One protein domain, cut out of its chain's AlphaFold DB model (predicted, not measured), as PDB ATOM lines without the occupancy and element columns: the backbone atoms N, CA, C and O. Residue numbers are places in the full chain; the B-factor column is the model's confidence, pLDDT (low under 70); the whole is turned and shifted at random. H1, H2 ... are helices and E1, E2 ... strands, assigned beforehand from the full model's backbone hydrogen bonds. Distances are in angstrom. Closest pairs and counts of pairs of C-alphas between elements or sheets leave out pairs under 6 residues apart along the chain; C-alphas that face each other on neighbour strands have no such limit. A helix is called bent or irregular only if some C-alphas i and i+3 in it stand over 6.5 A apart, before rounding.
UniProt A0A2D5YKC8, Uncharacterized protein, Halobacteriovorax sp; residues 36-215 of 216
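What this domain is: This is residues 36 to 215 of the 216 residues of an uncharacterized protein of Halobacteriovorax sp (UniProt A0A2D5YKC8). Two sheets stand face to face as a sandwich: a branched, twisted sheet of seven strands built round the long, bent strand E3, and a smaller sheet of four strands. H1 and H2 sit together at one end of the longest axis, H1 on the large sheet near E3 and E8. The printed part has 180 residues, with strands E1 to E11 in chain order and then H1 and H2; the small sheet, order E2, E11, E1, E6, is mixed. The class is mixed, helices and strands. The whole is compact and rounded, with a radius of gyration of the C-alphas of 15.9 A and spans of 43 by 34 by 32 A.

How they stand to each other: In the branched sheet, E3, residues 76 to 89, bends by 67 degrees at residue 79. On one side of it lie E4, residues 92 to 99, and E5, residues 102 to 105; on the other side lie E7, residues 125 to 133, and E8, residues 147 to 149. These pairs are antiparallel, with N 85 and O 97 2.8 A apart, N 80 and O 102 2.9 A, N 84 and O 130 2.8 A, and N 77 and O 148 2.8 A. E8 forms a hairpin with E9, residues 152 to 154, as E3 does with E4; N 149 and O 152 are 2.9 A apart. E10, residues 158 to 169, is antiparallel to E7, with N 131 and O 160 2.8 A apart. In the other sheet, E2, residues 52 to 55, and E6, residues 116 to 121, are edge strands; E11, residues 175 to 179, and E1, residues 36 to 41, are inner and parallel. N 53 and O 177, N 176 and O 37, and N 38 and O 118 are each 2.8 A apart. The sheets' facing parts are 9.3 A centre to centre. H1, residues 181 to 192, is on the branched sheet at a height of 8.3 A. H2, residues 201 to 207, only grazes that sheet. H1 touches H2 with residues 186 to 190 alone, closest at the C-alphas of Ala 190 and Phe 204, 6.6 A; at 71 degrees they are only just about perpendicular. In H1 and H2 every O i to N i+4 pair is within hydrogen-bond range.

Where its parts are: E3 measures 36.6 A, E10 27.2 A, E7 24.7 A, E4 21.8 A and H1 16.1 A. E1 begins at C-alpha 36 (223.838, 270.849, 171.885), and H2 ends at C-alpha 207 (241.916, 266.438, 143.794).

The domain as a whole: The farthest C-alphas, of Tyr 58 and Glu 199, are 45.9 A apart. The printed part has no cut. E2 to E3 and E7 to E8 are long links. Mean pLDDT of the printed part is 76.8; residues 43 to 73, 108 to 113 and 208 to 215 are under 70.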
ATOM      1  N   SER A  36     223.803 270.255 173.221       76.12
ATOM      2  CA  SER A  36     223.838 270.849 171.885       76.12
ATOM      3  C   SER A  36     223.507 269.755 170.876       76.12
ATOM      4  O   SER A  36     223.736 268.577 171.141       76.12
ATOM      5  N   THR A  37     222.958 270.101 169.716       78.25
ATOM      6  CA  THR A  37     222.569 269.087 168.721       78.25
ATOM      7  C   THR A  37     223.273 269.340 167.402       78.25
ATOM      8  O   THR A  37     223.245 270.455 166.893       78.25
ATOM      9  N   LEU A  38     223.878 268.304 166.826       72.31
ATOM     10  CA  LEU A  38     224.221 268.286 165.412       72.31
ATOM     11  C   LEU A  38     223.026 267.735 164.636       72.31
ATOM     12  O   LEU A  38     222.599 266.621 164.915       72.31
ATOM     13  N   VAL A  39     222.495 268.480 163.671       78.62
ATOM     14  CA  VAL A  39     221.401 268.030 162.793       78.62
ATOM     15  C   VAL A  39     221.831 268.072 161.334       78.62
ATOM     16  O   VAL A  39     222.592 268.954 160.943       78.62
ATOM     17  N   SER A  40     221.323 267.159 160.509       75.50
ATOM     18  CA  SER A  40     221.538 267.181 159.055       75.50
ATOM     19  C   SER A  40     220.285 267.640 158.310       75.50
ATOM     20  O   SER A  40     219.183 267.189 158.632       75.50
ATOM     21  N   ARG A  41     220.442 268.495 157.293       76.75
ATOM     22  CA  ARG A  41     219.338 268.954 156.428       76.75
ATOM     23  C   ARG A  41     219.621 268.708 154.935       76.75
ATOM     24  O   ARG A  41     220.778 268.468 154.579       76.75
ATOM     25  N   PRO A  42     218.598 268.770 154.061       72.00
ATOM     26  CA  PRO A  42     218.772 268.591 152.633       72.00
ATOM     27  C   PRO A  42     219.523 269.779 152.029       72.00
ATOM     28  O   PRO A  42     219.549 270.877 152.589       72.00
ATOM     29  N   TYR A  43     220.088 269.531 150.854       69.94
ATOM     30  CA  TYR A  43     220.724 270.534 150.018       69.94
ATOM     31  C   TYR A  43     219.726 271.609 149.547       69.94
ATOM     32  O   TYR A  43     218.636 271.279 149.080       69.94
ATOM     33  N   THR A  44     220.106 272.891 149.604       64.69
ATOM     34  CA  THR A  44     219.335 273.998 149.013       64.69
ATOM     35  C   THR A  44     220.003 274.541 147.749       64.69
ATOM     36  O   THR A  44     221.163 274.940 147.762       64.69
ATOM     37  N   ASN A  45     219.249 274.632 146.649       58.22
ATOM     38  CA  ASN A  45     219.701 275.270 145.403       58.22
ATOM     39  C   ASN A  45     219.479 276.802 145.412       58.22
ATOM     40  O   ASN A  45     219.123 277.418 144.412       58.22
ATOM     41  N   ASP A  46     219.630 277.445 146.567       59.78
ATOM     42  CA  ASP A  46     219.534 278.907 146.715       59.78
ATOM     43  C   ASP A  46     220.850 279.616 146.340       59.78
ATOM     44  O   ASP A  46     221.014 280.824 146.527       59.78
ATOM     45  N   GLY A  47     221.798 278.851 145.802       54.25
ATOM     46  CA  GLY A  47     223.132 279.295 145.464       54.25
ATOM     47  C   GLY A  47     224.083 279.342 146.655       54.25
ATOM     48  O   GLY A  47     225.233 279.690 146.454       54.25
ATOM     49  N   THR A  48     223.652 279.019 147.875       57.88
ATOM     50  CA  THR A  48     224.440 279.167 149.106       57.88
ATOM     51  C   THR A  48     225.112 277.837 149.459       57.88
ATOM     52  O   THR A  48     224.455 276.925 149.949       57.88
ATOM     53  N   VAL A  49     226.429 277.706 149.271       57.09
ATOM     54  CA  VAL A  49     227.166 276.494 149.680       57.09
ATOM     55  C   VAL A  49     227.774 276.708 151.065       57.09
ATOM     56  O   VAL A  49     228.828 277.325 151.182       57.09
ATOM     57  N   ALA A  50     227.125 276.221 152.125       62.28
ATOM     58  CA  ALA A  50     227.626 276.335 153.498       62.28
ATOM     59  C   ALA A  50     227.605 274.978 154.195       62.28
ATOM     60  O   ALA A  50     226.538 274.432 154.405       62.28
ATOM     61  N   MET A  51     228.761 274.464 154.611       64.62
ATOM     62  CA  MET A  51     228.869 273.138 155.232       64.62
ATOM     63  C   MET A  51     228.156 273.035 156.579       64.62
ATOM     64  O   MET A  51     227.445 272.071 156.839       64.62
ATOM     65  N   ILE A  52     228.371 274.023 157.449       67.75
ATOM     66  CA  ILE A  52     227.775 274.065 158.779       67.75
ATOM     67  C   ILE A  52     227.164 275.439 158.998       67.75
ATOM     68  O   ILE A  52     227.811 276.463 158.782       67.75
ATOM     69  N   LYS A  53     225.919 275.476 159.466       67.75
ATOM     70  CA  LYS A  53     225.322 276.669 160.064       67.75
ATOM     71  C   LYS A  53     225.245 276.442 161.567       67.75
ATOM     72  O   LYS A  53     224.614 275.498 162.021       67.75
ATOM     73  N   LYS A  54     225.916 277.292 162.339       65.31
ATOM     74  CA  LYS A  54     225.702 277.353 163.783       65.31
ATOM     75  C   LYS A  54     224.513 278.274 164.021       65.31
ATOM     76  O   LYS A  54     224.627 279.476 163.786       65.31
ATOM     77  N   GLU A  55     223.385 277.714 164.432       61.62
ATOM     78  CA  GLU A  55     222.233 278.500 164.864       61.62
ATOM     79  C   GLU A  55     222.379 278.759 166.363       61.62
ATOM     80  O   GLU A  55     222.099 277.902 167.199       61.62
ATOM     81  N   ILE A  56     222.884 279.949 166.691       51.84
ATOM     82  CA  ILE A  56     222.812 280.510 168.042       51.84
ATOM     83  C   ILE A  56     221.537 281.348 168.068       51.84
ATOM     84  O   ILE A  56     221.333 282.139 167.144       51.84
ATOM     85  N   PHE A  57     220.719 281.260 169.123       45.34
ATOM     86  CA  PHE A  57     219.457 282.015 169.278       45.34
ATOM     87  C   PHE A  57     219.566 283.548 169.051       45.34
ATOM     88  O   PHE A  57     218.542 284.219 168.963       45.34
ATOM     89  N   TYR A  58     220.776 284.111 168.909       33.69
ATOM     90  CA  TYR A  58     221.022 285.534 168.650       33.69
ATOM     91  C   TYR A  58     222.066 285.863 167.564       33.69
ATOM     92  O   TYR A  58     222.405 287.036 167.412       33.69
ATOM     93  N   PHE A  59     222.584 284.902 166.787       33.34
ATOM     94  CA  PHE A  59     223.624 285.210 165.790       33.34
ATOM     95  C   PHE A  59     223.519 284.337 164.535       33.34
ATOM     96  O   PHE A  59     223.687 283.122 164.591       33.34
ATOM     97  N   TRP A  60     223.274 284.974 163.388       35.91
ATOM     98  CA  TRP A  60     223.379 284.352 162.068       35.91
ATOM     99  C   TRP A  60     224.799 284.554 161.515       35.91
ATOM    100  O   TRP A  60     225.304 285.674 161.511       35.91
ATOM    101  N   SER A  61     225.379 283.479 160.968       41.50
ATOM    102  CA  SER A  61     226.567 283.435 160.090       41.50
ATOM    103  C   SER A  61     227.959 283.383 160.748       41.50
ATOM    104  O   SER A  61     228.582 284.410 161.002       41.50
ATOM    105  N   LEU A  62     228.515 282.167 160.871       44.53
ATOM    106  CA  LEU A  62     229.950 281.920 161.120       44.53
ATOM    107  C   LEU A  62     230.689 281.223 159.961       44.53
ATOM    108  O   LEU A  62     231.902 281.067 160.036       44.53
ATOM    109  N   PHE A  63     230.009 280.853 158.874       49.91
ATOM    110  CA  PHE A  63     230.641 280.177 157.737       49.91
ATOM    111  C   PHE A  63     230.252 280.870 156.435       49.91
ATOM    112  O   PHE A  63     229.070 281.124 156.190       49.91
ATOM    113  N   LYS A  64     231.253 281.226 155.617       40.09
ATOM    114  CA  LYS A  64     231.007 281.834 154.308       40.09
ATOM    115  C   LYS A  64     230.306 280.813 153.429       40.09
ATOM    116  O   LYS A  64     230.821 279.723 153.210       40.09
ATOM    117  N   ALA A  65     229.154 281.211 152.914       45.59
ATOM    118  CA  ALA A  65     228.560 280.537 151.789       45.59
ATOM    119  C   ALA A  65     229.219 281.030 150.507       45.59
ATOM    120  O   ALA A  65     229.143 282.223 150.197       45.59
ATOM    121  N   GLU A  66     229.860 280.141 149.758       42.72
ATOM    122  CA  GLU A  66     230.193 280.473 148.379       42.72
ATOM    123  C   GLU A  66     228.913 280.466 147.549       42.72
ATOM    124  O   GLU A  66     228.078 279.567 147.678       42.72
ATOM    125  N   LYS A  67     228.746 281.507 146.724       40.50
ATOM    126  CA  LYS A  67     227.635 281.578 145.783       40.50
ATOM    127  C   LYS A  67     227.935 280.697 144.577       40.50
ATOM    128  O   LYS A  67     228.676 281.124 143.696       40.50
ATOM    129  N   ALA A  68     227.346 279.510 144.514       42.97
ATOM    130  CA  ALA A  68     227.396 278.651 143.337       42.97
ATOM    131  C   ALA A  68     225.971 278.336 142.880       42.97
ATOM    132  O   ALA A  68     225.229 277.660 143.583       42.97
ATOM    133  N   VAL A  69     225.580 278.852 141.713       44.94
ATOM    134  CA  VAL A  69     224.303 278.507 141.073       44.94
ATOM    135  C   VAL A  69     224.382 277.038 140.667       44.94
ATOM    136  O   VAL A  69     225.171 276.718 139.780       44.94
ATOM    137  N   ALA A  70     223.608 276.165 141.309       50.53
ATOM    138  CA  ALA A  70     223.552 274.763 140.918       50.53
ATOM    139  C   ALA A  70     222.420 274.517 139.924       50.53
ATOM    140  O   ALA A  70     221.369 275.172 139.939       50.53
ATOM    141  N   ALA A  71     222.627 273.558 139.032       55.06
ATOM    142  CA  ALA A  71     221.591 273.104 138.123       55.06
ATOM    143  C   ALA A  71     220.410 272.486 138.907       55.06
ATOM    144  O   ALA A  71     220.589 271.977 140.016       55.06
ATOM    145  N   PRO A  72     219.177 272.503 138.363       57.75
ATOM    146  CA  PRO A  72     218.059 271.783 138.965       57.75
ATOM    147  C   PRO A  72     218.408 270.295 139.081       57.75
ATOM    148  O   PRO A  72     218.663 269.637 138.070       57.75
ATOM    149  N   VAL A  73     218.425 269.763 140.302       66.88
ATOM    150  CA  VAL A  73     218.740 268.352 140.535       66.88
ATOM    151  C   VAL A  73     217.442 267.552 140.551       66.88
ATOM    152  O   VAL A  73     216.569 267.793 141.375       66.88
ATOM    153  N   SER A  74     217.301 266.622 139.606       71.12
ATOM    154  CA  SER A  74     216.075 265.828 139.428       71.12
ATOM    155  C   SER A  74     215.994 264.630 140.372       71.12
ATOM    156  O   SER A  74     214.911 264.247 140.800       71.12
ATOM    157  N   THR A  75     217.144 264.028 140.685       84.12
ATOM    158  CA  THR A  75     217.285 262.930 141.645       84.12
ATOM    159  C   THR A  75     218.620 263.077 142.349       84.12
ATOM    160  O   THR A  75     219.652 263.225 141.695       84.12
ATOM    161  N   PHE A  76     218.599 263.061 143.678       85.88
ATOM    162  CA  PHE A  76     219.809 263.147 144.479       85.88
ATOM    163  C   PHE A  76     219.621 262.410 145.794       85.88
ATOM    164  O   PHE A  76     218.988 262.921 146.712       85.88
ATOM    165  N   ARG A  77     220.158 261.195 145.883       88.69
ATOM    166  CA  ARG A  77     220.013 260.347 147.063       88.69
ATOM    167  C   ARG A  77     221.341 259.787 147.516       88.69
ATOM    168  O   ARG A  77     222.126 259.331 146.690       88.69
ATOM    169  N   PHE A  78     221.538 259.752 148.824       88.44
ATOM    170  CA  PHE A  78     222.712 259.188 149.470       88.44
ATOM    171  C   PHE A  78     222.284 258.121 150.466       88.44
ATOM    172  O   PHE A  78     221.352 258.344 151.234       88.44
ATOM    173  N   CYS A  79     222.993 257.001 150.507       89.81
ATOM    174  CA  CYS A  79     222.904 256.093 151.639       89.81
ATOM    175  C   CYS A  79     223.990 256.469 152.651       89.81
ATOM    176  O   CYS A  79     225.154 256.110 152.476       89.81
ATOM    177  N   VAL A  80     223.624 257.248 153.672       87.25
ATOM    178  CA  VAL A  80     224.551 257.668 154.730       87.25
ATOM    179  C   VAL A  80     224.523 256.635 155.845       87.25
ATOM    180  O   VAL A  80     223.616 256.598 156.682       87.25
ATOM    181  N   THR A  81     225.550 255.804 155.874       88.00
ATOM    182  CA  THR A  81     225.676 254.728 156.858       88.00
ATOM    183  C   THR A  81     226.383 255.173 158.121       88.00
ATOM    184  O   THR A  81     226.275 254.501 159.141       88.00
ATOM    185  N   LYS A  82     227.082 256.312 158.082       89.50
ATOM    186  CA  LYS A  82     227.746 256.861 159.259       89.50
ATOM    187  C   LYS A  82     227.950 258.364 159.155       89.50
ATOM    188  O   LYS A  82     228.610 258.860 158.247       89.50
ATOM    189  N   LEU A  83     227.427 259.070 160.145       88.56
ATOM    190  CA  LEU A  83     227.794 260.421 160.532       88.56
ATOM    191  C   LEU A  83     228.610 260.313 161.819       88.56
ATOM    192  O   LEU A  83     228.070 259.941 162.857       88.56
ATOM    193  N   LYS A  84     229.900 260.632 161.756       90.25
ATOM    194  CA  LYS A  84     230.803 260.622 162.906       90.25
ATOM    195  C   LYS A  84     231.208 262.038 163.276       90.25
ATOM    196  O   LYS A  84     231.690 262.788 162.433       90.25
ATOM    197  N   VAL A  85     231.077 262.368 164.551       89.06
ATOM    198  CA  VAL A  85     231.583 263.609 165.138       89.06
ATOM    199  C   VAL A  85     232.793 263.263 165.981       89.06
ATOM    200  O   VAL A  85     232.699 262.399 166.852       89.06
ATOM    201  N   VAL A  86     233.925 263.904 165.711       90.44
ATOM    202  CA  VAL A  86     235.148 263.769 166.501       90.44
ATOM    203  C   VAL A  86     235.323 265.026 167.332       90.44
ATOM    204  O   VAL A  86     235.353 266.144 166.809       90.44
ATOM    205  N   SER A  87     235.460 264.809 168.630       89.62
ATOM    206  CA  SER A  87     235.661 265.856 169.614       89.62
ATOM    207  C   SER A  87     237.108 265.855 170.073       89.62
ATOM    208  O   SER A  87     237.748 264.801 170.171       89.62
ATOM    209  N   GLU A  88     237.625 267.033 170.380       87.56
ATOM    210  CA  GLU A  88     238.964 267.222 170.911       87.56
ATOM    211  C   GLU A  88     238.955 267.752 172.341       87.56
ATOM    212  O   GLU A  88     238.049 268.463 172.775       87.56
ATOM    213  N   VAL A  89     240.008 267.387 173.067       83.00
ATOM    214  CA  VAL A  89     240.372 267.940 174.370       83.00
ATOM    215  C   VAL A  89     241.834 268.357 174.256       83.00
ATOM    216  O   VAL A  89     242.655 267.583 173.767       83.00
ATOM    217  N   ASP A  90     242.149 269.595 174.638       80.44
ATOM    218  CA  ASP A  90     243.503 270.163 174.553       80.44
ATOM    219  C   ASP A  90     244.148 270.048 173.150       80.44
ATOM    220  O   ASP A  90     245.348 269.805 173.008       80.44
ATOM    221  N   GLY A  91     243.339 270.201 172.093       73.56
ATOM    222  CA  GLY A  91     243.789 270.122 170.696       73.56
ATOM    223  C   GLY A  91     244.160 268.710 170.224       73.56
ATOM    224  O   GLY A  91     244.873 268.558 169.232       73.56
ATOM    225  N   GLN A  92     243.735 267.668 170.946       78.12
ATOM    226  CA  GLN A  92     243.908 266.267 170.562       78.12
ATOM    227  C   GLN A  92     242.552 265.575 170.454       78.12
ATOM    228  O   GLN A  92     241.692 265.740 171.320       78.12
ATOM    229  N   ALA A  93     242.373 264.755 169.414       81.25
ATOM    230  CA  ALA A  93     241.180 263.926 169.268       81.25
ATOM    231  C   ALA A  93     240.999 263.043 170.514       81.25
ATOM    232  O   ALA A  93     241.908 262.311 170.904       81.25
ATOM    233  N   SER A  94     239.830 263.138 171.142       81.00
ATOM    234  CA  SER A  94     239.539 262.505 172.429       81.00
ATOM    235  C   SER A  94     238.447 261.455 172.287       81.00
ATOM    236  O   SER A  94     238.693 260.272 172.507       81.00
ATOM    237  N   ASN A  95     237.255 261.882 171.871       83.62
ATOM    238  CA  ASN A  95     236.068 261.040 171.793       83.62
ATOM    239  C   ASN A  95     235.418 261.164 170.418       83.62
ATOM    240  O   ASN A  95     235.645 262.131 169.690       83.62
ATOM    241  N   SER A  96     234.575 260.192 170.074       88.31
ATOM    242  CA  SER A  96     233.725 260.311 168.899       88.31
ATOM    243  C   SER A  96     232.332 259.754 169.124       88.31
ATOM    244  O   SER A  96     232.177 258.742 169.806       88.31
ATOM    245  N   ARG A  97     231.347 260.385 168.492       88.81
ATOM    246  CA  ARG A  97     229.949 259.946 168.459       88.81
ATOM    247  C   ARG A  97     229.568 259.597 167.030       88.81
ATOM    248  O   ARG A  97     230.051 260.243 166.102       88.81
ATOM    249  N   GLU A  98     228.729 258.586 166.855       90.19
ATOM    250  CA  GLU A  98     228.328 258.084 165.540       90.19
ATOM    251  C   GLU A  98     226.803 257.957 165.462       90.19
ATOM    252  O   GLU A  98     226.160 257.594 166.448       90.19
ATOM    253  N   ALA A  99     226.233 258.253 164.297       87.81
ATOM    254  CA  ALA A  99     224.832 258.011 163.972       87.81
ATOM    255  C   ALA A  99     224.699 257.463 162.548       87.81
ATOM    256  O   ALA A  99     225.473 257.824 161.662       87.81
ATOM    257  N   ILE A 100     223.697 256.616 162.325       88.81
ATOM    258  CA  ILE A 100     223.297 256.143 160.996       88.81
ATOM    259  C   ILE A 100     222.106 256.992 160.558       88.81
ATOM    260  O   ILE A 100     221.143 257.110 161.314       88.81
ATOM    261  N   LEU A 101     222.166 257.588 159.366       86.69
ATOM    262  CA  LEU A 101     221.076 258.434 158.857       86.69
ATOM    263  C   LEU A 101     220.214 257.713 157.808       86.69
ATOM    264  O   LEU A 101     219.083 258.115 157.557       86.69
ATOM    265  N   GLY A 102     220.728 256.634 157.210       88.25
ATOM    266  CA  GLY A 102     220.012 255.841 156.215       88.25
ATOM    267  C   GLY A 102     219.929 256.540 154.856       88.25
ATOM    268  O   GLY A 102     220.836 257.273 154.453       88.25
ATOM    269  N   LEU A 103     218.851 256.270 154.114       88.06
ATOM    270  CA  LEU A 103     218.637 256.838 152.785       88.06
ATOM    271  C   LEU A 103     218.142 258.286 152.887       88.06
ATOM    272  O   LEU A 103     217.001 258.536 153.269       88.06
ATOM    273  N   ILE A 104     218.985 259.226 152.477       85.75
ATOM    274  CA  ILE A 104     218.673 260.653 152.421       85.75
ATOM    275  C   ILE A 104     218.362 261.037 150.976       85.75
ATOM    276  O   ILE A 104     219.190 260.812 150.095       85.75
ATOM    277  N   ASP A 105     217.206 261.656 150.737       82.81
ATOM    278  CA  ASP A 105     216.850 262.274 149.454       82.81
ATOM    279  C   ASP A 105     216.961 263.798 149.561       82.81
ATOM    280  O   ASP A 105     216.215 264.436 150.300       82.81
ATOM    281  N   VAL A 106     217.911 264.388 148.836       76.69
ATOM    282  CA  VAL A 106     218.147 265.838 148.818       76.69
ATOM    283  C   VAL A 106     217.645 266.516 147.543       76.69
ATOM    284  O   VAL A 106     217.965 267.679 147.309       76.69
ATOM    285  N   SER A 107     216.884 265.808 146.700       72.94
ATOM    286  CA  SER A 107     216.285 266.399 145.493       72.94
ATOM    287  C   SER A 107     214.988 267.171 145.751       72.94
ATOM    288  O   SER A 107     214.599 267.998 144.928       72.94
ATOM    289  N   ASP A 108     214.340 266.959 146.900       62.09
ATOM    290  CA  ASP A 108     213.143 267.701 147.295       62.09
ATOM    291  C   ASP A 108     213.517 269.016 147.998       62.09
ATOM    292  O   ASP A 108     214.013 269.034 149.124       62.09
ATOM    293  N   ASN A 109     213.272 270.136 147.316       56.16
ATOM    294  CA  ASN A 109     213.534 271.484 147.820       56.16
ATOM    295  C   ASN A 109     212.336 272.106 148.562       56.16
ATOM    296  O   ASN A 109     212.417 273.266 148.972       56.16
ATOM    297  N   THR A 110     211.225 271.375 148.716       52.25
ATOM    298  CA  THR A 110     209.965 271.931 149.235       52.25
ATOM    299  C   THR A 110     209.755 271.726 150.735       52.25
ATOM    300  O   THR A 110     208.864 272.351 151.311       52.25
ATOM    301  N   ALA A 111     210.617 270.955 151.406       51.19
ATOM    302  CA  ALA A 111     210.600 270.803 152.856       51.19
ATOM    303  C   ALA A 111     212.017 270.820 153.442       51.19
ATOM    304  O   ALA A 111     212.902 270.070 153.033       51.19
ATOM    305  N   THR A 112     212.239 271.657 154.458       58.19
ATOM    306  CA  THR A 112     213.411 271.525 155.329       58.19
ATOM    307  C   THR A 112     213.215 270.285 156.202       58.19
ATOM    308  O   THR A 112     212.675 270.367 157.301       58.19
ATOM    309  N   THR A 113     213.601 269.119 155.691       67.81
ATOM    310  CA  THR A 113     213.476 267.847 156.414       67.81
ATOM    311  C   THR A 113     214.737 267.580 157.227       67.81
ATOM    312  O   THR A 113     215.837 267.546 156.685       67.81
ATOM    313  N   ASN A 114     214.601 267.391 158.538       77.19
ATOM    314  CA  ASN A 114     215.705 266.891 159.353       77.19
ATOM    315  C   ASN A 114     215.878 265.388 159.093       77.19
ATOM    316  O   ASN A 114     214.936 264.624 159.299       77.19
ATOM    317  N   TRP A 115     217.068 264.980 158.655       77.38
ATOM    318  CA  TRP A 115     217.381 263.584 158.327       77.38
ATOM    319  C   TRP A 115     218.041 262.809 159.470       77.38
ATOM    320  O   TRP A 115     218.167 261.592 159.396       77.38
ATOM    321  N   GLY A 116     218.438 263.496 160.539       80.88
ATOM    322  CA  GLY A 116     218.940 262.862 161.748       80.88
ATOM    323  C   GLY A 116     219.769 263.796 162.615       80.88
ATOM    324  O   GLY A 116     220.066 264.938 162.248       80.88
ATOM    325  N   ASN A 117     220.102 263.300 163.805       83.75
ATOM    326  CA  ASN A 117     220.748 264.071 164.851       83.75
ATOM    327  C   ASN A 117     221.862 263.297 165.573       83.75
ATOM    328  O   ASN A 117     221.844 262.073 165.673       83.75
ATOM    329  N   VAL A 118     222.825 264.045 166.106       86.88
ATOM    330  CA  VAL A 118     223.809 263.573 167.086       86.88
ATOM    331  C   VAL A 118     223.796 264.557 168.245       86.88
ATOM    332  O   VAL A 118     224.037 265.750 168.059       86.88
ATOM    333  N   GLU A 119     223.507 264.071 169.446       87.12
ATOM    334  CA  GLU A 119     223.578 264.892 170.654       87.12
ATOM    335  C   GLU A 119     225.040 265.108 171.048       87.12
ATOM    336  O   GLU A 119     225.830 264.162 171.096       87.12
ATOM    337  N   LEU A 120     225.383 266.354 171.355       84.50
ATOM    338  CA  LEU A 120     226.673 266.804 171.861       84.50
ATOM    339  C   LEU A 120     226.499 267.309 173.292       84.50
ATOM    340  O   LEU A 120     225.422 267.754 173.699       84.50
ATOM    341  N   THR A 121     227.572 267.252 174.065       85.69
ATOM    342  CA  THR A 121     227.599 267.791 175.424       85.69
ATOM    343  C   THR A 121     227.987 269.271 175.401       85.69
ATOM    344  O   THR A 121     228.815 269.689 174.599       85.69
ATOM    345  N   ASP A 122     227.397 270.073 176.286       84.25
ATOM    346  CA  ASP A 122     227.804 271.469 176.483       84.25
ATOM    347  C   ASP A 122     229.310 271.595 176.780       84.25
ATOM    348  O   ASP A 122     229.868 270.843 177.583       84.25
ATOM    349  N   GLY A 123     229.973 272.526 176.096       83.38
ATOM    350  CA  GLY A 123     231.424 272.711 176.130       83.38
ATOM    351  C   GLY A 123     232.222 271.734 175.258       83.38
ATOM    352  O   GLY A 123     233.442 271.881 175.155       83.38
ATOM    353  N   GLU A 124     231.582 270.755 174.608       86.69
ATOM    354  CA  GLU A 124     232.265 269.815 173.717       86.69
ATOM    355  C   GLU A 124     232.861 270.557 172.517       86.69
ATOM    356  O   GLU A 124     232.199 271.354 171.849       86.69
ATOM    357  N   THR A 125     234.146 270.317 172.258       89.00
ATOM    358  CA  THR A 125     234.879 270.969 171.173       89.00
ATOM    359  C   THR A 125     234.994 270.002 170.006       89.00
ATOM    360  O   THR A 125     235.646 268.971 170.113       89.00
ATOM    361  N   VAL A 126     234.319 270.310 168.903       86.56
ATOM    362  CA  VAL A 126     234.217 269.471 167.707       86.56
ATOM    363  C   VAL A 126     235.300 269.866 166.709       86.56
ATOM    364  O   VAL A 126     235.295 270.988 166.202       86.56
ATOM    365  N   SER A 127     236.205 268.942 166.398       86.88
ATOM    366  CA  SER A 127     237.346 269.183 165.505       86.88
ATOM    367  C   SER A 127     237.222 268.504 164.150       86.88
ATOM    368  O   SER A 127     237.838 268.952 163.183       86.88
ATOM    369  N   GLU A 128     236.397 267.463 164.033       87.19
ATOM    370  CA  GLU A 128     236.165 266.801 162.755       87.19
ATOM    371  C   GLU A 128     234.743 266.250 162.639       87.19
ATOM    372  O   GLU A 128     234.143 265.783 163.609       87.19
ATOM    373  N   LEU A 129     234.220 266.272 161.420       86.06
ATOM    374  CA  LEU A 129     233.007 265.578 161.024       86.06
ATOM    375  C   LEU A 129     233.342 264.632 159.869       86.06
ATOM    376  O   LEU A 129     233.959 265.047 158.888       86.06
ATOM    377  N   GLN A 130     232.944 263.366 159.980       87.88
ATOM    378  CA  GLN A 130     233.099 262.370 158.920       87.88
ATOM    379  C   GLN A 130     231.730 261.867 158.468       87.88
ATOM    380  O   GLN A 130     230.860 261.591 159.295       87.88
ATOM    381  N   ILE A 131     231.553 261.734 157.159       87.88
ATOM    382  CA  ILE A 131     230.350 261.182 156.537       87.88
ATOM    383  C   ILE A 131     230.783 260.049 155.628       87.88
ATOM    384  O   ILE A 131     231.547 260.271 154.688       87.88
ATOM    385  N   GLU A 132     230.276 258.854 155.890       90.06
ATOM    386  CA  GLU A 132     230.468 257.697 155.025       90.06
ATOM    387  C   GLU A 132     229.177 257.424 154.256       90.06
ATOM    388  O   GLU A 132     228.086 257.309 154.827       90.06
ATOM    389  N   LEU A 133     229.328 257.342 152.938       90.62
ATOM    390  CA  LEU A 133     228.319 256.861 152.019       90.62
ATOM    391  C   LEU A 133     228.699 255.456 151.592       90.62
ATOM    392  O   LEU A 133     229.754 255.249 150.988       90.62
ATOM    393  N   HIS A 134     227.822 254.507 151.866       91.62
ATOM    394  CA  HIS A 134     228.053 253.105 151.565       91.62
ATOM    395  C   HIS A 134     226.766 252.484 151.052       91.62
ATOM    396  O   HIS A 134     225.670 252.883 151.432       91.62
ATOM    397  N   ARG A 135     226.889 251.487 150.184       91.00
ATOM    398  CA  ARG A 135     225.744 250.696 149.751       91.00
ATOM    399  C   ARG A 135     225.342 249.766 150.889       91.00
ATOM    400  O   ARG A 135     225.968 248.732 151.086       91.00
ATOM    401  N   ASP A 136     224.251 250.095 151.565       90.88
ATOM    402  CA  ASP A 136     223.777 249.343 152.725       90.88
ATOM    403  C   ASP A 136     222.297 248.961 152.583       90.88
ATOM    404  O   ASP A 136     221.414 249.787 152.813       90.88
ATOM    405  N   PRO A 137     221.994 247.712 152.196       86.81
ATOM    406  CA  PRO A 137     220.619 247.246 152.053       86.81
ATOM    407  C   PRO A 137     219.831 247.180 153.370       86.81
ATOM    408  O   PRO A 137     218.601 247.121 153.323       86.81
ATOM    409  N   GLU A 138     220.508 247.143 154.522       89.25
ATOM    410  CA  GLU A 138     219.865 247.066 155.835       89.25
ATOM    411  C   GLU A 138     219.374 248.451 156.262       89.25
ATOM    412  O   GLU A 138     218.202 248.616 156.606       89.25
ATOM    413  N   ASN A 139     220.246 249.457 156.166       87.25
ATOM    414  CA  ASN A 139     219.946 250.830 156.581       87.25
ATOM    415  C   ASN A 139     219.327 251.689 155.461       87.25
ATOM    416  O   ASN A 139     218.699 252.714 155.733       87.25
ATOM    417  N   CYS A 140     219.452 251.263 154.203       88.44
ATOM    418  CA  CYS A 140     218.892 251.916 153.018       88.44
ATOM    419  C   CYS A 140     218.102 250.901 152.182       88.44
ATOM    420  O   CYS A 140     218.440 250.571 151.044       88.44
ATOM    421  N   SER A 141     217.030 250.373 152.775       85.94
ATOM    422  CA  SER A 141     216.209 249.348 152.134       85.94
ATOM    423  C   SER A 141     215.632 249.816 150.793       85.94
ATOM    424  O   SER A 141     215.182 250.953 150.641       85.94
ATOM    425  N   GLY A 142     215.622 248.915 149.810       82.75
ATOM    426  CA  GLY A 142     215.052 249.171 148.485       82.75
ATOM    427  C   GLY A 142     215.980 249.898 147.509       82.75
ATOM    428  O   GLY A 142     215.568 250.138 146.375       82.75
ATOM    429  N   VAL A 143     217.222 250.207 147.900       87.88
ATOM    430  CA  VAL A 143     218.233 250.773 146.996       87.88
ATOM    431  C   VAL A 143     219.484 249.906 146.926       87.88
ATOM    432  O   VAL A 143     219.823 249.184 147.860       87.88
ATOM    433  N   ASN A 144     220.169 249.955 145.781       90.06
ATOM    434  CA  ASN A 144     221.356 249.144 145.514       90.06
ATOM    435  C   ASN A 144     222.604 249.977 145.184       90.06
ATOM    436  O   ASN A 144     223.550 249.473 144.582       90.06
ATOM    437  N   TYR A 145     222.594 251.243 145.586       91.81
ATOM    438  CA  TYR A 145     223.630 252.236 145.334       91.81
ATOM    439  C   TYR A 145     224.031 252.925 146.643       91.81
ATOM    440  O   TYR A 145     223.234 253.011 147.576       91.81
ATOM    441  N   SER A 146     225.255 253.442 146.696       91.62
ATOM    442  CA  SER A 146     225.717 254.372 147.735       91.62
ATOM    443  C   SER A 146     225.240 255.799 147.433       91.62
ATOM    444  O   SER A 146     224.918 256.566 148.339       91.62
ATOM    445  N   LEU A 147     225.171 256.147 146.141       92.44
ATOM    446  CA  LEU A 147     224.744 257.448 145.631       92.44
ATOM    447  C   LEU A 147     223.914 257.272 144.350       92.44
ATOM    448  O   LEU A 147     224.324 256.537 143.455       92.44
ATOM    449  N   LEU A 148     222.812 258.011 144.235       91.69
ATOM    450  CA  LEU A 148     222.073 258.229 142.991       91.69
ATOM    451  C   LEU A 148     222.033 259.729 142.698       91.69
ATOM    452  O   LEU A 148     221.509 260.496 143.503       91.69
ATOM    453  N   TYR A 149     222.543 260.143 141.542       89.88
ATOM    454  CA  TYR A 149     222.530 261.539 141.107       89.88
ATOM    455  C   TYR A 149     222.134 261.647 139.634       89.88
ATOM    456  O   TYR A 149     222.830 261.126 138.765       89.88
ATOM    457  N   ASN A 150     221.012 262.315 139.347       87.12
ATOM    458  CA  ASN A 150     220.467 262.507 137.996       87.12
ATOM    459  C   ASN A 150     220.474 261.217 137.146       87.12
ATOM    460  O   ASN A 150     220.886 261.214 135.988       87.12
ATOM    461  N   GLY A 151     220.043 260.101 137.745       86.44
ATOM    462  CA  GLY A 151     220.008 258.781 137.099       86.44
ATOM    463  C   GLY A 151     221.338 258.018 137.065       86.44
ATOM    464  O   GLY A 151     221.355 256.870 136.632       86.44
ATOM    465  N   SER A 152     222.440 258.611 137.530       89.06
ATOM    466  CA  SER A 152     223.735 257.935 137.670       89.06
ATOM    467  C   SER A 152     223.846 257.290 139.046       89.06
ATOM    468  O   SER A 152     223.773 257.979 140.063       89.06
ATOM    469  N   GLU A 153     224.039 255.973 139.076       93.06
ATOM    470  CA  GLU A 153     224.243 255.210 140.307       93.06
ATOM    471  C   GLU A 153     225.731 254.955 140.550       93.06
ATOM    472  O   GLU A 153     226.452 254.479 139.669       93.06
ATOM    473  N   LEU A 154     226.183 255.216 141.775       92.81
ATOM    474  CA  LEU A 154     227.468 254.747 142.275       92.81
ATOM    475  C   LEU A 154     227.248 253.658 143.311       92.81
ATOM    476  O   LEU A 154     226.409 253.779 144.200       92.81
ATOM    477  N   THR A 155     228.070 252.624 143.240       92.94
ATOM    478  CA  THR A 155     228.137 251.550 144.241       92.94
ATOM    479  C   THR A 155     229.426 251.602 145.048       92.94
ATOM    480  O   THR A 155     229.652 250.755 145.907       92.94
ATOM    481  N   LYS A 156     230.285 252.580 144.752       88.88
ATOM    482  CA  LYS A 156     231.528 252.830 145.465       88.88
ATOM    483  C   LYS A 156     231.282 253.562 146.776       88.88
ATOM    484  O   LYS A 156     230.435 254.450 146.850       88.88
ATOM    485  N   ASP A 157     232.096 253.220 147.760       90.56
ATOM    486  CA  ASP A 157     232.114 253.891 149.051       90.56
ATOM    487  C   ASP A 157     232.759 255.264 148.919       90.56
ATOM    488  O   ASP A 157     233.831 255.413 148.320       90.56
ATOM    489  N   LEU A 158     232.092 256.269 149.474       89.50
ATOM    490  CA  LEU A 158     232.589 257.636 149.519       89.50
ATOM    491  C   LEU A 158     232.703 258.058 150.975       89.50
ATOM    492  O   LEU A 158     231.784 257.863 151.760       89.50
ATOM    493  N   GLU A 159     233.828 258.662 151.324       87.38
ATOM    494  CA  GLU A 159     234.065 259.201 152.654       87.38
ATOM    495  C   GLU A 159     234.390 260.686 152.516       87.38
ATOM    496  O   GLU A 159     235.272 261.076 151.747       87.38
ATOM    497  N   PHE A 160     233.677 261.511 153.274       84.81
ATOM    498  CA  PHE A 160     233.904 262.946 153.356       84.81
ATOM    499  C   PHE A 160     234.362 263.281 154.767       84.81
ATOM    500  O   PHE A 160     233.690 262.936 155.735       84.81
ATOM    501  N   LYS A 161     235.512 263.947 154.881       83.88
ATOM    502  CA  LYS A 161     236.095 264.364 156.159       83.88
ATOM    503  C   LYS A 161     236.248 265.870 156.177       83.88
ATOM    504  O   LYS A 161     236.907 266.436 155.311       83.88
ATOM    505  N   PHE A 162     235.689 266.492 157.200       78.75
ATOM    506  CA  PHE A 162     235.679 267.931 157.369       78.75
ATOM    507  C   PHE A 162     236.336 268.275 158.692       78.75
ATOM    508  O   PHE A 162     235.805 267.956 159.750       78.75
ATOM    509  N   ARG A 163     237.504 268.909 158.627       80.56
ATOM    510  CA  ARG A 163     238.247 269.355 159.809       80.56
ATOM    511  C   ARG A 163     237.953 270.812 160.104       80.56
ATOM    512  O   ARG A 163     237.947 271.617 159.172       80.56
ATOM    513  N   PHE A 164     237.756 271.131 161.375       77.06
ATOM    514  CA  PHE A 164     237.523 272.485 161.861       77.06
ATOM    515  C   PHE A 164     238.805 273.052 162.461       77.06
ATOM    516  O   PHE A 164     239.381 272.449 163.363       77.06
ATOM    517  N   ASP A 165     239.244 274.203 161.956       76.00
ATOM    518  CA  ASP A 165     240.412 274.911 162.479       76.00
ATOM    519  C   ASP A 165     240.122 276.426 162.578       76.00
ATOM    520  O   ASP A 165     239.992 277.099 161.544       76.00
ATOM    521  N   PRO A 166     239.960 276.977 163.799       78.69
ATOM    522  CA  PRO A 166     239.941 276.263 165.076       78.69
ATOM    523  C   PRO A 166     238.673 275.408 165.225       78.69
ATOM    524  O   PRO A 166     237.658 275.654 164.566       78.69
ATOM    525  N   ALA A 167     238.720 274.427 166.124       84.25
ATOM    526  CA  ALA A 167     237.580 273.574 166.428       84.25
ATOM    527  C   ALA A 167     236.354 274.358 166.941       84.25
ATOM    528  O   ALA A 167     236.458 275.462 167.488       84.25
ATOM    529  N   ILE A 168     235.164 273.782 166.753       82.62
ATOM    530  CA  ILE A 168     233.885 274.403 167.104       82.62
ATOM    531  C   ILE A 168     233.488 273.983 168.516       82.62
ATOM    532  O   ILE A 168     233.151 272.827 168.748       82.62
ATOM    533  N   THR A 169     233.434 274.924 169.455       85.44
ATOM    534  CA  THR A 169     232.860 274.659 170.782       85.44
ATOM    535  C   THR A 169     231.333 274.741 170.734       85.44
ATOM    536  O   THR A 169     230.760 275.787 170.390       85.44
ATOM    537  N   ALA A 170     230.681 273.635 171.080       83.94
ATOM    538  CA  ALA A 170     229.242 273.535 171.257       83.94
ATOM    539  C   ALA A 170     228.840 274.124 172.619       83.94
ATOM    540  O   ALA A 170     229.470 273.832 173.632       83.94
ATOM    541  N   GLN A 171     227.832 274.995 172.642       82.38
ATOM    542  CA  GLN A 171     227.277 275.594 173.858       82.38
ATOM    543  C   GLN A 171     225.836 275.128 174.066       82.38
ATOM    544  O   GLN A 171     225.147 274.739 173.119       82.38
ATOM    545  N   ASN A 172     225.352 275.196 175.301       81.38
ATOM    546  CA  ASN A 172     223.979 274.856 175.645       81.38
ATOM    547  C   ASN A 172     222.964 275.567 174.730       81.38
ATOM    548  O   ASN A 172     222.984 276.791 174.594       81.38
ATOM    549  N   GLY A 173     222.065 274.791 174.120       74.06
ATOM    550  CA  GLY A 173     221.043 275.298 173.205       74.06
ATOM    551  C   GLY A 173     221.536 275.586 171.785       74.06
ATOM    552  O   GLY A 173     220.717 275.924 170.931       74.06
ATOM    553  N   ASP A 174     222.833 275.420 171.502       78.44
ATOM    554  CA  ASP A 174     223.343 275.499 170.136       78.44
ATOM    555  C   ASP A 174     222.823 274.329 169.299       78.44
ATOM    556  O   ASP A 174     222.863 273.161 169.703       78.44
ATOM    557  N   THR A 175     222.434 274.649 168.067       78.56
ATOM    558  CA  THR A 175     222.292 273.656 167.006       78.56
ATOM    559  C   THR A 175     223.400 273.868 165.982       78.56
ATOM    560  O   THR A 175     223.509 274.926 165.358       78.56
ATOM    561  N   LEU A 176     224.248 272.856 165.818       76.12
ATOM    562  CA  LEU A 176     225.150 272.753 164.681       76.12
ATOM    563  C   LEU A 176     224.371 272.076 163.563       76.12
ATOM    564  O   LEU A 176     223.925 270.945 163.694       76.12
ATOM    565  N   GLN A 177     224.161 272.767 162.460       77.25
ATOM    566  CA  GLN A 177     223.428 272.218 161.335       77.25
ATOM    567  C   GLN A 177     224.386 271.913 160.201       77.25
ATOM    568  O   GLN A 177     224.932 272.832 159.599       77.25
ATOM    569  N   LEU A 178     224.547 270.634 159.893       75.56
ATOM    570  CA  LEU A 178     225.238 270.157 158.711       75.56
ATOM    571  C   LEU A 178     224.314 270.284 157.495       75.56
ATOM    572  O   LEU A 178     223.231 269.693 157.439       75.56
ATOM    573  N   ASP A 179     224.772 271.041 156.511       74.38
ATOM    574  CA  ASP A 179     224.177 271.079 155.186       74.38
ATOM    575  C   ASP A 179     224.949 270.139 154.262       74.38
ATOM    576  O   ASP A 179     226.179 270.207 154.155       74.38
ATOM    577  N   LEU A 180     224.227 269.287 153.542       75.50
ATOM    578  CA  LEU A 180     224.838 268.421 152.539       75.50
ATOM    579  C   LEU A 180     225.262 269.194 151.277       75.50
ATOM    580  O   LEU A 180     225.785 268.583 150.351       75.50
ATOM    581  N   SER A 181     225.114 270.526 151.233       72.50
ATOM    582  CA  SER A 181     225.437 271.370 150.075       72.50
ATOM    583  C   SER A 181     226.853 271.237 149.529       72.50
ATOM    584  O   SER A 181     227.043 271.290 148.318       72.50
ATOM    585  N   VAL A 182     227.858 271.067 150.391       74.50
ATOM    586  CA  VAL A 182     229.254 270.940 149.928       74.50
ATOM    587  C   VAL A 182     229.471 269.596 149.233       74.50
ATOM    588  O   VAL A 182     230.101 269.536 148.179       74.50
ATOM    589  N   ILE A 183     228.889 268.528 149.783       79.81
ATOM    590  CA  ILE A 183     228.882 267.206 149.146       79.81
ATOM    591  C   ILE A 183     228.094 267.282 147.842       79.81
ATOM    592  O   ILE A 183     228.579 266.834 146.807       79.81
ATOM    593  N   ALA A 184     226.916 267.905 147.878       79.12
ATOM    594  CA  ALA A 184     226.049 268.069 146.725       79.12
ATOM    595  C   ALA A 184     226.773 268.738 145.552       79.12
ATOM    596  O   ALA A 184     226.782 268.204 144.442       79.12
ATOM    597  N   LYS A 185     227.461 269.847 145.830       77.88
ATOM    598  CA  LYS A 185     228.246 270.578 144.840       77.88
ATOM    599  C   LYS A 185     229.414 269.759 144.291       77.88
ATOM    600  O   LYS A 185     229.635 269.750 143.086       77.88
ATOM    601  N   ALA A 186     230.135 269.030 145.144       81.12
ATOM    602  CA  ALA A 186     231.240 268.185 144.693       81.12
ATOM    603  C   ALA A 186     230.770 267.057 143.756       81.12
ATOM    604  O   ALA A 186     231.452 266.731 142.784       81.12
ATOM    605  N   ILE A 187     229.595 266.480 144.019       87.19
ATOM    606  CA  ILE A 187     228.970 265.489 143.134       87.19
ATOM    607  C   ILE A 187     228.505 266.128 141.819       87.19
ATOM    608  O   ILE A 187     228.724 265.548 140.755       87.19
ATOM    609  N   GLU A 188     227.911 267.323 141.864       84.00
ATOM    610  CA  GLU A 188     227.534 268.079 140.664       84.00
ATOM    611  C   GLU A 188     228.752 268.388 139.779       84.00
ATOM    612  O   GLU A 188     228.702 268.191 138.561       84.00
ATOM    613  N   ASP A 189     229.866 268.807 140.381       84.12
ATOM    614  CA  ASP A 189     231.108 269.096 139.664       84.12
ATOM    615  C   ASP A 189     231.720 267.830 139.063       84.12
ATOM    616  O   ASP A 189     232.121 267.832 137.896       84.12
ATOM    617  N   ALA A 190     231.717 266.721 139.811       88.44
ATOM    618  CA  ALA A 190     232.159 265.427 139.300       88.44
ATOM    619  C   ALA A 190     231.308 264.984 138.102       88.44
ATOM    620  O   ALA A 190     231.835 264.489 137.104       88.44
ATOM    621  N   SER A 191     229.990 265.187 138.181       89.00
ATOM    622  CA  SER A 191     229.064 264.877 137.092       89.00
ATOM    623  C   SER A 191     229.339 265.742 135.867       89.00
ATOM    624  O   SER A 191     229.405 265.221 134.757       89.00
ATOM    625  N   SER A 192     229.532 267.047 136.061       87.19
ATOM    626  CA  SER A 192     229.801 268.006 134.982       87.19
ATOM    627  C   SER A 192     231.144 267.744 134.296       87.19
ATOM    628  O   SER A 192     231.277 267.945 133.091       87.19
ATOM    629  N   ALA A 193     232.125 267.229 135.041       88.69
ATOM    630  CA  ALA A 193     233.415 266.793 134.517       88.69
ATOM    631  C   ALA A 193     233.379 265.405 133.841       88.69
ATOM    632  O   ALA A 193     234.402 264.954 133.326       88.69
ATOM    633  N   GLY A 194     232.240 264.699 133.863       90.94
ATOM    634  CA  GLY A 194     232.127 263.326 133.360       90.94
ATOM    635  C   GLY A 194     232.860 262.285 134.216       90.94
ATOM    636  O   GLY A 194     233.131 261.185 133.741       90.94
ATOM    637  N   GLN A 195     233.187 262.619 135.469       92.62
ATOM    638  CA  GLN A 195     233.960 261.784 136.400       92.62
ATOM    639  C   GLN A 195     233.110 261.186 137.531       92.62
ATOM    640  O   GLN A 195     233.638 260.523 138.428       92.62
ATOM    641  N   LEU A 196     231.787 261.376 137.488       91.88
ATOM    642  CA  LEU A 196     230.842 260.722 138.392       91.88
ATOM    643  C   LEU A 196     230.624 259.255 137.991       91.88
ATOM    644  O   LEU A 196     229.603 258.876 137.426       91.88
ATOM    645  N   ASN A 197     231.621 258.424 138.270       92.62
ATOM    646  CA  ASN A 197     231.577 256.977 138.085       92.62
ATOM    647  C   ASN A 197     232.483 256.286 139.118       92.62
ATOM    648  O   ASN A 197     233.359 256.916 139.713       92.62
ATOM    649  N   ASN A 198     232.292 254.979 139.328       91.25
ATOM    650  CA  ASN A 198     233.025 254.217 140.350       91.25
ATOM    651  C   ASN A 198     234.558 254.231 140.140       91.25
ATOM    652  O   ASN A 198     235.327 254.075 141.092       91.25
ATOM    653  N   GLU A 199     235.035 254.433 138.915       93.00
ATOM    654  CA  GLU A 199     236.470 254.434 138.621       93.00
ATOM    655  C   GLU A 199     237.122 255.760 139.027       93.00
ATOM    656  O   GLU A 199     238.162 255.766 139.685       93.00
ATOM    657  N   GLN A 200     236.488 256.885 138.693       91.25
ATOM    658  CA  GLN A 200     237.119 258.206 138.730       91.25
ATOM    659  C   GLN A 200     236.709 259.067 139.927       91.25
ATOM    660  O   GLN A 200     237.484 259.939 140.325       91.25
ATOM    661  N   ILE A 201     235.554 258.800 140.549       89.25
ATOM    662  CA  ILE A 201     234.983 259.687 141.572       89.25
ATOM    663  C   ILE A 201     235.947 259.959 142.731       89.25
ATOM    664  O   ILE A 201     236.175 261.109 143.076       89.25
ATOM    665  N   SER A 202     236.602 258.940 143.293       87.38
ATOM    666  CA  SER A 202     237.508 259.138 144.437       87.38
ATOM    667  C   SER A 202     238.690 260.044 144.096       87.38
ATOM    668  O   SER A 202     239.062 260.885 144.908       87.38
ATOM    669  N   ASN A 203     239.249 259.901 142.891       86.06
ATOM    670  CA  ASN A 203     240.362 260.735 142.437       86.06
ATOM    671  C   ASN A 203     239.898 262.178 142.239       86.06
ATOM    672  O   ASN A 203     240.597 263.105 142.643       86.06
ATOM    673  N   PHE A 204     238.704 262.367 141.668       86.44
ATOM    674  CA  PHE A 204     238.103 263.689 141.524       86.44
ATOM    675  C   PHE A 204     237.899 264.360 142.887       86.44
ATOM    676  O   PHE A 204     238.351 265.485 143.086       86.44
ATOM    677  N   LEU A 205     237.276 263.664 143.843       83.75
ATOM    678  CA  LEU A 205     236.989 264.207 145.174       83.75
ATOM    679  C   LEU A 205     238.276 264.546 145.951       83.75
ATOM    680  O   LEU A 205     238.340 265.586 146.602       83.75
ATOM    681  N   GLN A 206     239.320 263.715 145.843       80.81
ATOM    682  CA  GLN A 206     240.626 263.986 146.458       80.81
ATOM    683  C   GLN A 206     241.332 265.195 145.830       80.81
ATOM    684  O   GLN A 206     241.920 266.001 146.547       80.81
ATOM    685  N   ALA A 207     241.272 265.335 144.504       76.38
ATOM    686  CA  ALA A 207     241.916 266.438 143.794       76.38
ATOM    687  C   ALA A 207     241.216 267.789 144.023       76.38
ATOM    688  O   ALA A 207     241.870 268.829 143.970       76.38
ATOM    689  N   ASN A 208     239.907 267.784 144.289       67.81
ATOM    690  CA  ASN A 208     239.086 268.995 144.324       67.81
ATOM    691  C   ASN A 208     238.712 269.476 145.737       67.81
ATOM    692  O   ASN A 208     237.781 270.258 145.845       67.81
ATOM    693  N   THR A 209     239.426 269.039 146.789       63.56
ATOM    694  CA  THR A 209     239.264 269.450 148.209       63.56
ATOM    695  C   THR A 209     237.841 269.879 148.578       63.56
ATOM    696  O   THR A 209     237.461 271.041 148.450       63.56
ATOM    697  N   ILE A 210     237.057 268.944 149.103       60.84
ATOM    698  CA  ILE A 210     235.644 269.154 149.435       60.84
ATOM    699  C   ILE A 210     235.550 269.859 150.791       60.84
ATOM    700  O   ILE A 210     235.159 269.272 151.787       60.84
ATOM    701  N   GLY A 211     235.981 271.120 150.820       52.19
ATOM    702  CA  GLY A 211     235.949 272.012 151.973       52.19
ATOM    703  C   GLY A 211     236.925 271.666 153.105       52.19
ATOM    704  O   GLY A 211     237.086 270.523 153.522       52.19
ATOM    705  N   THR A 212     237.539 272.697 153.677       48.38
ATOM    706  CA  THR A 212     238.073 272.665 155.041       48.38
ATOM    707  C   THR A 212     237.186 273.569 155.890       48.38
ATOM    708  O   THR A 212     236.767 274.637 155.442       48.38
ATOM    709  N   GLY A 213     236.860 273.162 157.116       44.53
ATOM    710  CA  GLY A 213     236.188 274.011 158.097       44.53
ATOM    711  C   GLY A 213     237.157 275.045 158.667       44.53
ATOM    712  O   GLY A 213     237.330 275.129 159.875       44.53
ATOM    713  N   GLN A 214     237.858 275.787 157.811       35.69
ATOM    714  CA  GLN A 214     238.747 276.848 158.259       35.69
ATOM    715  C   GLN A 214     237.934 278.094 158.591       35.69
ATOM    716  O   GLN A 214     237.100 278.553 157.806       35.69
ATOM    717  N   LYS A 215     238.206 278.667 159.762       34.78
ATOM    718  CA  LYS A 215     237.790 280.028 160.083       34.78
ATOM    719  C   LYS A 215     238.644 280.982 159.247       34.78
ATOM    720  O   LYS A 215     239.853 281.051 159.445       34.78
TER     721      LYS A 215